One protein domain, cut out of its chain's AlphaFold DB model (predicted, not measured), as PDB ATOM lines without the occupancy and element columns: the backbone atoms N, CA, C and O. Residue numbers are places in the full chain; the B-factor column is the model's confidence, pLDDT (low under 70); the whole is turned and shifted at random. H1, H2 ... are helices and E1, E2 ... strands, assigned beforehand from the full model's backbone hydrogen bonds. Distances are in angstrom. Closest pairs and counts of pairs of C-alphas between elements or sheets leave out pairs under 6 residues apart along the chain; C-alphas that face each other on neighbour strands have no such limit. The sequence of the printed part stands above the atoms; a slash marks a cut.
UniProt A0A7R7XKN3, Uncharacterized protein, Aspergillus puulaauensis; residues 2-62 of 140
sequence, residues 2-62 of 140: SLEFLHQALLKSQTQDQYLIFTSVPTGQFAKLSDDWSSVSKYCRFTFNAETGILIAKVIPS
ATOM      1  N   SER A   2     -23.775 -28.034 -21.801       83.81
ATOM      2  CA  SER A   2     -22.672 -27.148 -21.366       83.81
ATOM      3  C   SER A   2     -22.078 -26.351 -22.533       83.81
ATOM      4  O   SER A   2     -22.291 -26.714 -23.696       83.81
ATOM      5  N   LEU A   3     -21.324 -25.288 -22.228       83.69
ATOM      6  CA  LEU A   3     -20.638 -24.459 -23.229       83.69
ATOM      7  C   LEU A   3     -19.598 -25.268 -24.015       83.69
ATOM      8  O   LEU A   3     -19.515 -25.143 -25.233       83.69
ATOM      9  N   GLU A   4     -18.859 -26.155 -23.348       85.62
ATOM     10  CA  GLU A   4     -17.847 -27.021 -23.965       85.62
ATOM     11  C   GLU A   4     -18.470 -27.980 -24.971       85.62
ATOM     12  O   GLU A   4     -17.949 -28.158 -26.073       85.62
ATOM     13  N   PHE A   5     -19.596 -28.592 -24.595       87.94
ATOM     14  CA  PHE A   5     -20.323 -29.490 -25.480       87.94
ATOM     15  C   PHE A   5     -20.783 -28.749 -26.736       87.94
ATOM     16  O   PHE A   5     -20.552 -29.227 -27.848       87.94
ATOM     17  N   LEU A   6     -21.380 -27.562 -26.567       87.25
ATOM     18  CA  LEU A   6     -21.855 -26.771 -27.697       87.25
ATOM     19  C   LEU A   6     -20.698 -26.318 -28.597       87.25
ATOM     20  O   LEU A   6     -20.778 -26.442 -29.817       87.25
ATOM     21  N   HIS A   7     -19.588 -25.874 -28.004       86.50
ATOM     22  CA  HIS A   7     -18.381 -25.485 -28.729       86.50
ATOM     23  C   HIS A   7     -17.825 -26.633 -29.585       86.50
ATOM     24  O   HIS A   7     -17.526 -26.441 -30.766       86.50
ATOM     25  N   GLN A   8     -17.748 -27.849 -29.036       87.75
ATOM     26  CA  GLN A   8     -17.311 -29.033 -29.783       87.75
ATOM     27  C   GLN A   8     -18.290 -29.426 -30.895       87.75
ATOM     28  O   GLN A   8     -17.855 -29.775 -31.995       87.75
ATOM     29  N   ALA A   9     -19.598 -29.351 -30.640       87.38
ATOM     30  CA  ALA A   9     -20.618 -29.647 -31.644       87.38
ATOM     31  C   ALA A   9     -20.554 -28.658 -32.822       87.38
ATOM     32  O   ALA A   9     -20.632 -29.070 -33.980       87.38
ATOM     33  N   LEU A  10     -20.335 -27.371 -32.542       86.12
ATOM     34  CA  LEU A  10     -20.135 -26.338 -33.559       86.12
ATOM     35  C   LEU A  10     -18.845 -26.550 -34.364       86.12
ATOM     36  O   LEU A  10     -18.866 -26.456 -35.590       86.12
ATOM     37  N   LEU A  11     -17.727 -26.878 -33.703       85.50
ATOM     38  CA  LEU A  11     -16.453 -27.179 -34.371       85.50
ATOM     39  C   LEU A  11     -16.570 -28.366 -35.333       85.50
ATOM     40  O   LEU A  11     -16.031 -28.331 -36.437       85.50
ATOM     41  N   LYS A  12     -17.308 -29.405 -34.931       87.75
ATOM     42  CA  LYS A  12     -17.561 -30.607 -35.741       87.75
ATOM     43  C   LYS A  12     -18.695 -30.431 -36.753       87.75
ATOM     44  O   LYS A  12     -19.062 -31.401 -37.408       87.75
ATOM     45  N   SER A  13     -19.260 -29.225 -36.875       85.50
ATOM     46  CA  SER A  13     -20.418 -28.931 -37.733       85.50
ATOM     47  C   SER A  13     -21.627 -29.847 -37.474       85.50
ATOM     48  O   SER A  13     -22.424 -30.104 -38.370       85.50
ATOM     49  N   GLN A  14     -21.771 -30.341 -36.240       89.19
ATOM     50  CA  GLN A  14     -22.904 -31.163 -35.799       89.19
ATOM     51  C   GLN A  14     -24.136 -30.313 -35.480       89.19
ATOM     52  O   GLN A  14     -25.258 -30.810 -35.495       89.19
ATOM     53  N   THR A  15     -23.928 -29.032 -35.187       86.06
ATOM     54  CA  THR A  15     -24.987 -28.044 -34.996       86.06
ATOM     55  C   THR A  15     -24.571 -26.711 -35.604       86.06
ATOM     56  O   THR A  15     -23.383 -26.436 -35.778       86.06
ATOM     57  N   GLN A  16     -25.566 -25.890 -35.926       83.38
ATOM     58  CA  GLN A  16     -25.396 -24.474 -36.254       83.38
ATOM     59  C   GLN A  16     -25.923 -23.562 -35.142       83.38
ATOM     60  O   GLN A  16     -25.741 -22.349 -35.221       83.38
ATOM     61  N   ASP A  17     -26.566 -24.132 -34.119       87.94
ATOM     62  CA  ASP A  17     -27.045 -23.379 -32.968       87.94
ATOM     63  C   ASP A  17     -25.858 -22.937 -32.112       87.94
ATOM     64  O   ASP A  17     -25.037 -23.752 -31.695       87.94
ATOM     65  N   GLN A  18     -25.750 -21.631 -31.900       89.56
ATOM     66  CA  GLN A  18     -24.658 -20.997 -31.167       89.56
ATOM     67  C   GLN A  18     -25.084 -20.541 -29.778       89.56
ATOM     68  O   GLN A  18     -24.260 -19.985 -29.056       89.56
ATOM     69  N   TYR A  19     -26.341 -20.740 -29.392       91.31
ATOM     70  CA  TYR A  19     -26.896 -20.098 -28.214       91.31
ATOM     71  C   TYR A  19     -27.212 -21.110 -27.119       91.31
ATOM     72  O   TYR A  19     -27.905 -22.101 -27.329       91.31
ATOM     73  N   LEU A  20     -26.748 -20.814 -25.907       91.88
ATOM     74  CA  LEU A  20     -27.299 -21.394 -24.686       91.88
ATOM     75  C   LEU A  20     -28.068 -20.319 -23.936       91.88
ATOM     76  O   LEU A  20     -27.557 -19.220 -23.717       91.88
ATOM     77  N   ILE A  21     -29.287 -20.658 -23.530       93.69
ATOM     78  CA  ILE A  21     -30.155 -19.783 -22.749       93.69
ATOM     79  C   ILE A  21     -30.288 -20.383 -21.355       93.69
ATOM     80  O   ILE A  21     -30.735 -21.518 -21.188       93.69
ATOM     81  N   PHE A  22     -29.907 -19.599 -20.359       92.38
ATOM     82  CA  PHE A  22     -30.082 -19.896 -18.950       92.38
ATOM     83  C   PHE A  22     -31.123 -18.937 -18.381       92.38
ATOM     84  O   PHE A  22     -31.123 -17.743 -18.686       92.38
ATOM     85  N   THR A  23     -32.013 -19.459 -17.551       94.25
ATOM     86  CA  THR A  23     -33.060 -18.689 -16.877       94.25
ATOM     87  C   THR A  23     -32.805 -18.672 -15.377       94.25
ATOM     88  O   THR A  23     -32.083 -19.523 -14.851       94.25
ATOM     89  N   SER A  24     -33.384 -17.689 -14.683       93.50
ATOM     90  CA  SER A  24     -33.252 -17.538 -13.227       93.50
ATOM     91  C   SER A  24     -31.799 -17.397 -12.746       93.50
ATOM     92  O   SER A  24     -31.449 -17.846 -11.654       93.50
ATOM     93  N   VAL A  25     -30.934 -16.781 -13.557       90.50
ATOM     94  CA  VAL A  25     -29.532 -16.521 -13.219       90.50
ATOM     95  C   VAL A  25     -29.442 -15.333 -12.252       90.50
ATOM     96  O   VAL A  25     -29.898 -14.240 -12.590       90.50
ATOM     97  N   PRO A  26     -28.826 -15.496 -11.063       90.00
ATOM     98  CA  PRO A  26     -28.635 -14.394 -10.127       90.00
ATOM     99  C   PRO A  26     -27.737 -13.290 -10.695       90.00
ATOM    100  O   PRO A  26     -26.694 -13.571 -11.289       90.00
ATOM    101  N   THR A  27     -28.064 -12.029 -10.408       83.81
ATOM    102  CA  THR A  27     -27.358 -10.834 -10.915       83.81
ATOM    103  C   THR A  27     -25.848 -10.848 -10.658       83.81
ATOM    104  O   THR A  27     -25.071 -10.372 -11.484       83.81
ATOM    105  N   GLY A  28     -25.408 -11.430  -9.537       83.69
ATOM    106  CA  GLY A  28     -23.989 -11.534  -9.185       83.69
ATOM    107  C   GLY A  28     -23.190 -12.569  -9.989       83.69
ATOM    108  O   GLY A  28     -21.964 -12.570  -9.904       83.69
ATOM    109  N   GLN A  29     -23.841 -13.451 -10.753       84.31
ATOM    110  CA  GLN A  29     -23.151 -14.466 -11.560       84.31
ATOM    111  C   GLN A  29     -22.629 -13.906 -12.881       84.31
ATOM    112  O   GLN A  29     -21.584 -14.340 -13.348       84.31
ATOM    113  N   PHE A  30     -23.314 -12.922 -13.469       83.81
ATOM    114  CA  PHE A  30     -22.896 -12.353 -14.751       83.81
ATOM    115  C   PHE A  30     -21.498 -11.725 -14.681       83.81
ATOM    116  O   PHE A  30     -20.680 -11.987 -15.552       83.81
ATOM    117  N   ALA A  31     -21.196 -10.964 -13.622       80.69
ATOM    118  CA  ALA A  31     -19.868 -10.373 -13.443       80.69
ATOM    119  C   ALA A  31     -18.775 -11.451 -13.378       80.69
ATOM    120  O   ALA A  31     -17.773 -11.353 -14.067       80.69
ATOM    121  N   LYS A  32     -19.027 -12.545 -12.646       82.12
ATOM    122  CA  LYS A  32     -18.082 -13.667 -12.547       82.12
ATOM    123  C   LYS A  32     -17.831 -14.358 -13.886       82.12
ATOM    124  O   LYS A  32     -16.737 -14.857 -14.089       82.12
ATOM    125  N   LEU A  33     -18.841 -14.425 -14.755       77.31
ATOM    126  CA  LEU A  33     -18.734 -15.047 -16.077       77.31
ATOM    127  C   LEU A  33     -18.057 -14.129 -17.098       77.31
ATOM    128  O   LEU A  33     -17.283 -14.615 -17.912       77.31
ATOM    129  N   SER A  34     -18.333 -12.825 -17.043       72.69
ATOM    130  CA  SER A  34     -17.690 -11.822 -17.904       72.69
ATOM    131  C   SER A  34     -16.209 -11.639 -17.540       72.69
ATOM    132  O   SER A  34     -15.367 -11.481 -18.419       72.69
ATOM    133  N   ASP A  35     -15.871 -11.746 -16.250       74.88
ATOM    134  CA  ASP A  35     -14.487 -11.682 -15.763       74.88
ATOM    135  C   ASP A  35     -13.743 -13.031 -15.869       74.88
ATOM    136  O   ASP A  35     -12.529 -13.085 -15.659       74.88
ATOM    137  N   ASP A  36     -14.439 -14.134 -16.178       76.38
ATOM    138  CA  ASP A  36     -13.809 -15.438 -16.381       76.38
ATOM    139  C   ASP A  36     -13.130 -15.475 -17.754       76.38
ATOM    140  O   ASP A  36     -13.786 -15.447 -18.792       76.38
ATOM    141  N   TRP A  37     -11.804 -15.599 -17.767       66.75
ATOM    142  CA  TRP A  37     -10.987 -15.757 -18.979       66.75
ATOM    143  C   TRP A  37     -10.547 -17.209 -19.212       66.75
ATOM    144  O   TRP A  37      -9.521 -17.468 -19.851       66.75
ATOM    145  N   SER A  38     -11.300 -18.180 -18.685       73.56
ATOM    146  CA  SER A  38     -11.102 -19.591 -18.996       73.56
ATOM    147  C   SER A  38     -11.072 -19.866 -20.508       73.56
ATOM    148  O   SER A  38     -11.510 -19.090 -21.363       73.56
ATOM    149  N   SER A  39     -10.520 -21.023 -20.877       63.72
ATOM    150  CA  SER A  39     -10.329 -21.383 -22.285       63.72
ATOM    151  C   SER A  39     -11.634 -21.541 -23.074       63.72
ATOM    152  O   SER A  39     -11.587 -21.573 -24.304       63.72
ATOM    153  N   VAL A  40     -12.772 -21.622 -22.384       66.06
ATOM    154  CA  VAL A  40     -14.111 -21.800 -22.952       66.06
ATOM    155  C   VAL A  40     -14.869 -20.473 -22.965       66.06
ATOM    156  O   VAL A  40     -15.491 -20.144 -23.977       66.06
ATOM    157  N   SER A  41     -14.764 -19.670 -21.901       71.12
ATOM    158  CA  SER A  41     -15.401 -18.351 -21.823       71.12
ATOM    159  C   SER A  41     -14.834 -17.365 -22.847       71.12
ATOM    160  O   SER A  41     -15.596 -16.582 -23.407       71.12
ATOM    161  N   LYS A  42     -13.546 -17.469 -23.216       74.81
ATOM    162  CA  LYS A  42     -12.945 -16.638 -24.285       74.81
ATOM    163  C   LYS A  42     -13.622 -16.780 -25.654       74.81
ATOM    164  O   LYS A  42     -13.485 -15.905 -26.504       74.81
ATOM    165  N   TYR A  43     -14.319 -17.891 -25.881       80.12
ATOM    166  CA  TYR A  43     -15.081 -18.153 -27.101       80.12
ATOM    167  C   TYR A  43     -16.566 -17.864 -26.918       80.12
ATOM    168  O   TYR A  43     -17.375 -18.282 -27.739       80.12
ATOM    169  N   CYS A  44     -16.949 -17.184 -25.844       86.50
ATOM    170  CA  CYS A  44     -18.325 -16.826 -25.571       86.50
ATOM    171  C   CYS A  44     -18.501 -15.307 -25.630       86.50
ATOM    172  O   CYS A  44     -17.562 -14.537 -25.421       86.50
ATOM    173  N   ARG A  45     -19.722 -14.884 -25.947       87.19
ATOM    174  CA  ARG A  45     -20.216 -13.534 -25.674       87.19
ATOM    175  C   ARG A  45     -21.478 -13.651 -24.851       87.19
ATOM    176  O   ARG A  45     -22.396 -14.392 -25.221       87.19
ATOM    177  N   PHE A  46     -21.519 -12.941 -23.736       90.31
ATOM    178  CA  PHE A  46     -22.616 -13.015 -22.789       90.31
ATOM    179  C   PHE A  46     -23.576 -11.839 -22.956       90.31
ATOM    180  O   PHE A  46     -23.199 -10.690 -23.179       90.31
ATOM    181  N   THR A  47     -24.865 -12.138 -22.847       92.38
ATOM    182  CA  THR A  47     -25.950 -11.160 -22.780       92.38
ATOM    183  C   THR A  47     -26.835 -11.520 -21.599       92.38
ATOM    184  O   THR A  47     -27.330 -12.637 -21.524       92.38
ATOM    185  N   PHE A  48     -27.043 -10.604 -20.664       94.12
ATOM    186  CA  PHE A  48     -27.761 -10.849 -19.422       94.12
ATOM    187  C   PHE A  48     -28.828  -9.791 -19.179       94.12
ATOM    188  O   PHE A  48     -28.545  -8.602 -19.271       94.12
ATOM    189  N   ASN A  49     -30.036 -10.208 -18.820       93.88
ATOM    190  CA  ASN A  49     -31.092  -9.322 -18.354       93.88
ATOM    191  C   ASN A  49     -31.214  -9.429 -16.831       93.88
ATOM    192  O   ASN A  49     -31.542 -10.494 -16.305       93.88
ATOM    193  N   ALA A  50     -30.973  -8.322 -16.128       89.25
ATOM    194  CA  ALA A  50     -30.993  -8.300 -14.666       89.25
ATOM    195  C   ALA A  50     -32.404  -8.387 -14.060       89.25
ATOM    196  O   ALA A  50     -32.541  -8.831 -12.925       89.25
ATOM    197  N   GLU A  51     -33.432  -7.979 -14.802       92.31
ATOM    198  CA  GLU A  51     -34.833  -8.008 -14.375       92.31
ATOM    199  C   GLU A  51     -35.414  -9.423 -14.475       92.31
ATOM    200  O   GLU A  51     -36.065  -9.901 -13.550       92.31
ATOM    201  N   THR A  52     -35.148 -10.121 -15.581       93.88
ATOM    202  CA  THR A  52     -35.697 -11.463 -15.832       93.88
ATOM    203  C   THR A  52     -34.765 -12.596 -15.401       93.88
ATOM    204  O   THR A  52     -35.177 -13.756 -15.372       93.88
ATOM    205  N   GLY A  53     -33.498 -12.294 -15.104       93.25
ATOM    206  CA  GLY A  53     -32.473 -13.300 -14.818       93.25
ATOM    207  C   GLY A  53     -32.138 -14.178 -16.028       93.25
ATOM    208  O   GLY A  53     -31.674 -15.306 -15.856       93.25
ATOM    209  N   ILE A  54     -32.409 -13.715 -17.252       95.94
ATOM    210  CA  ILE A  54     -32.067 -14.448 -18.477       95.94
ATOM    211  C   ILE A  54     -30.609 -14.168 -18.831       95.94
ATOM    212  O   ILE A  54     -30.231 -13.016 -19.026       95.94
ATOM    213  N   LEU A  55     -29.809 -15.221 -18.972       93.62
ATOM    214  CA  LEU A  55     -28.454 -15.175 -19.514       93.62
ATOM    215  C   LEU A  55     -28.417 -15.939 -20.836       93.62
ATOM    216  O   LEU A  55     -28.784 -17.108 -20.906       93.62
ATOM    217  N   ILE A  56     -27.914 -15.291 -21.872       93.62
ATOM    218  CA  ILE A  56     -27.673 -15.865 -23.186       93.62
ATOM    219  C   ILE A  56     -26.162 -15.904 -23.387       93.62
ATOM    220  O   ILE A  56     -25.496 -14.871 -23.308       93.62
ATOM    221  N   ALA A  57     -25.627 -17.088 -23.655       91.25
ATOM    222  CA  ALA A  57     -24.243 -17.278 -24.056       91.25
ATOM    223  C   ALA A  57     -24.199 -17.623 -25.548       91.25
ATOM    224  O   ALA A  57     -24.720 -18.661 -25.960       91.25
ATOM    225  N   LYS A  58     -23.589 -16.748 -26.352       90.38
ATOM    226  CA  LYS A  58     -23.285 -16.983 -27.769       90.38
ATOM    227  C   LYS A  58     -21.906 -17.629 -27.858       90.38
ATOM    228  O   LYS A  58     -20.914 -16.977 -27.549       90.38
ATOM    229  N   VAL A  59     -21.838 -18.885 -28.281       88.69
ATOM    230  CA  VAL A  59     -20.591 -19.628 -28.490       88.69
ATOM    231  C   VAL A  59     -20.061 -19.352 -29.896       88.69
ATOM    232  O   VAL A  59     -20.728 -19.609 -30.898       88.69
ATOM    233  N   ILE A  60     -18.838 -18.839 -29.966       85.50
ATOM    234  CA  ILE A  60     -18.104 -18.464 -31.172       85.50
ATOM    235  C   ILE A  60     -17.057 -19.552 -31.446       85.50
ATOM    236  O   ILE A  60     -15.975 -19.551 -30.865       85.50
ATOM    237  N   PRO A  61     -17.335 -20.501 -32.351       72.19
ATOM    238  CA  PRO A  61     -16.554 -21.732 -32.447       72.19
ATOM    239  C   PRO A  61     -15.251 -21.597 -33.231       72.19
ATOM    240  O   PRO A  61     -14.507 -22.561 -33.349       72.19
ATOM    241  N   SER A  62     -14.984 -20.455 -33.870       74.75
ATOM    242  CA  SER A  62     -13.927 -20.370 -34.878       74.75
ATOM    243  C   SER A  62     -13.073 -19.115 -34.725       74.75
ATOM    244  O   SER A  62     -13.631 -18.016 -34.714       74.75
TER     245      SER A  62
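This is residues 2 to 62 of the 140 residues of an uncharacterized protein of Aspergillus puulaauensis (UniProt A0A7R7XKN3). A three-stranded antiparallel sheet, E1 - E3 - E2, forms a wall with two layers: H2 covers E2 on one face, and H1 is over the same face near one end of the strands. The 61 printed residues run H1, E1, H2, E2, E3, class mixed. The whole is compact, radius of gyration of the C-alphas 11.8 A, and elongated, spanning 35 by 21 by 14 A.

E1 is residues 19 to 22, E3 54 to 59, 16.1 A, and E2 44 to 49, 16.5 A. H1 is residues 3 to 11, 12.2 A, from C-alpha 3 at (-20.638, -24.459, -23.229); H2 is 27 to 34, 12.0 A. C-alpha 59 is at (-20.591, -19.628, -28.490).

Across the antiparallel neighbours E1 and E3, N 20 and O 57 are within hydrogen-bond range at 3.0 A; across the hairpin E2 and E3, N 47 and O 56 are within hydrogen-bond range at 2.8 A. E1, H2, E2 is a split strand-helix-strand unit, E3 between its strands, crossover right-handed. H2 is on the sheet, height 9.4 A, closest C-alphas Phe 30 and Phe 48, 6.9 A. H1, height 8.1 A, is only just over E3, with 3 C-alphas on it; the closest C-alphas are His 7 and Val 59, 6.3 A. H1 and H2 are apart. Every O i to N i+4 pair is within hydrogen-bond range in H1, 2 of 4 in H2.

The farthest C-alphas, Lys 12 and Glu 51, are 35.6 A apart. The printed part has no cut and no long link. pLDDT is under 70 at residues 37, 39 and 40.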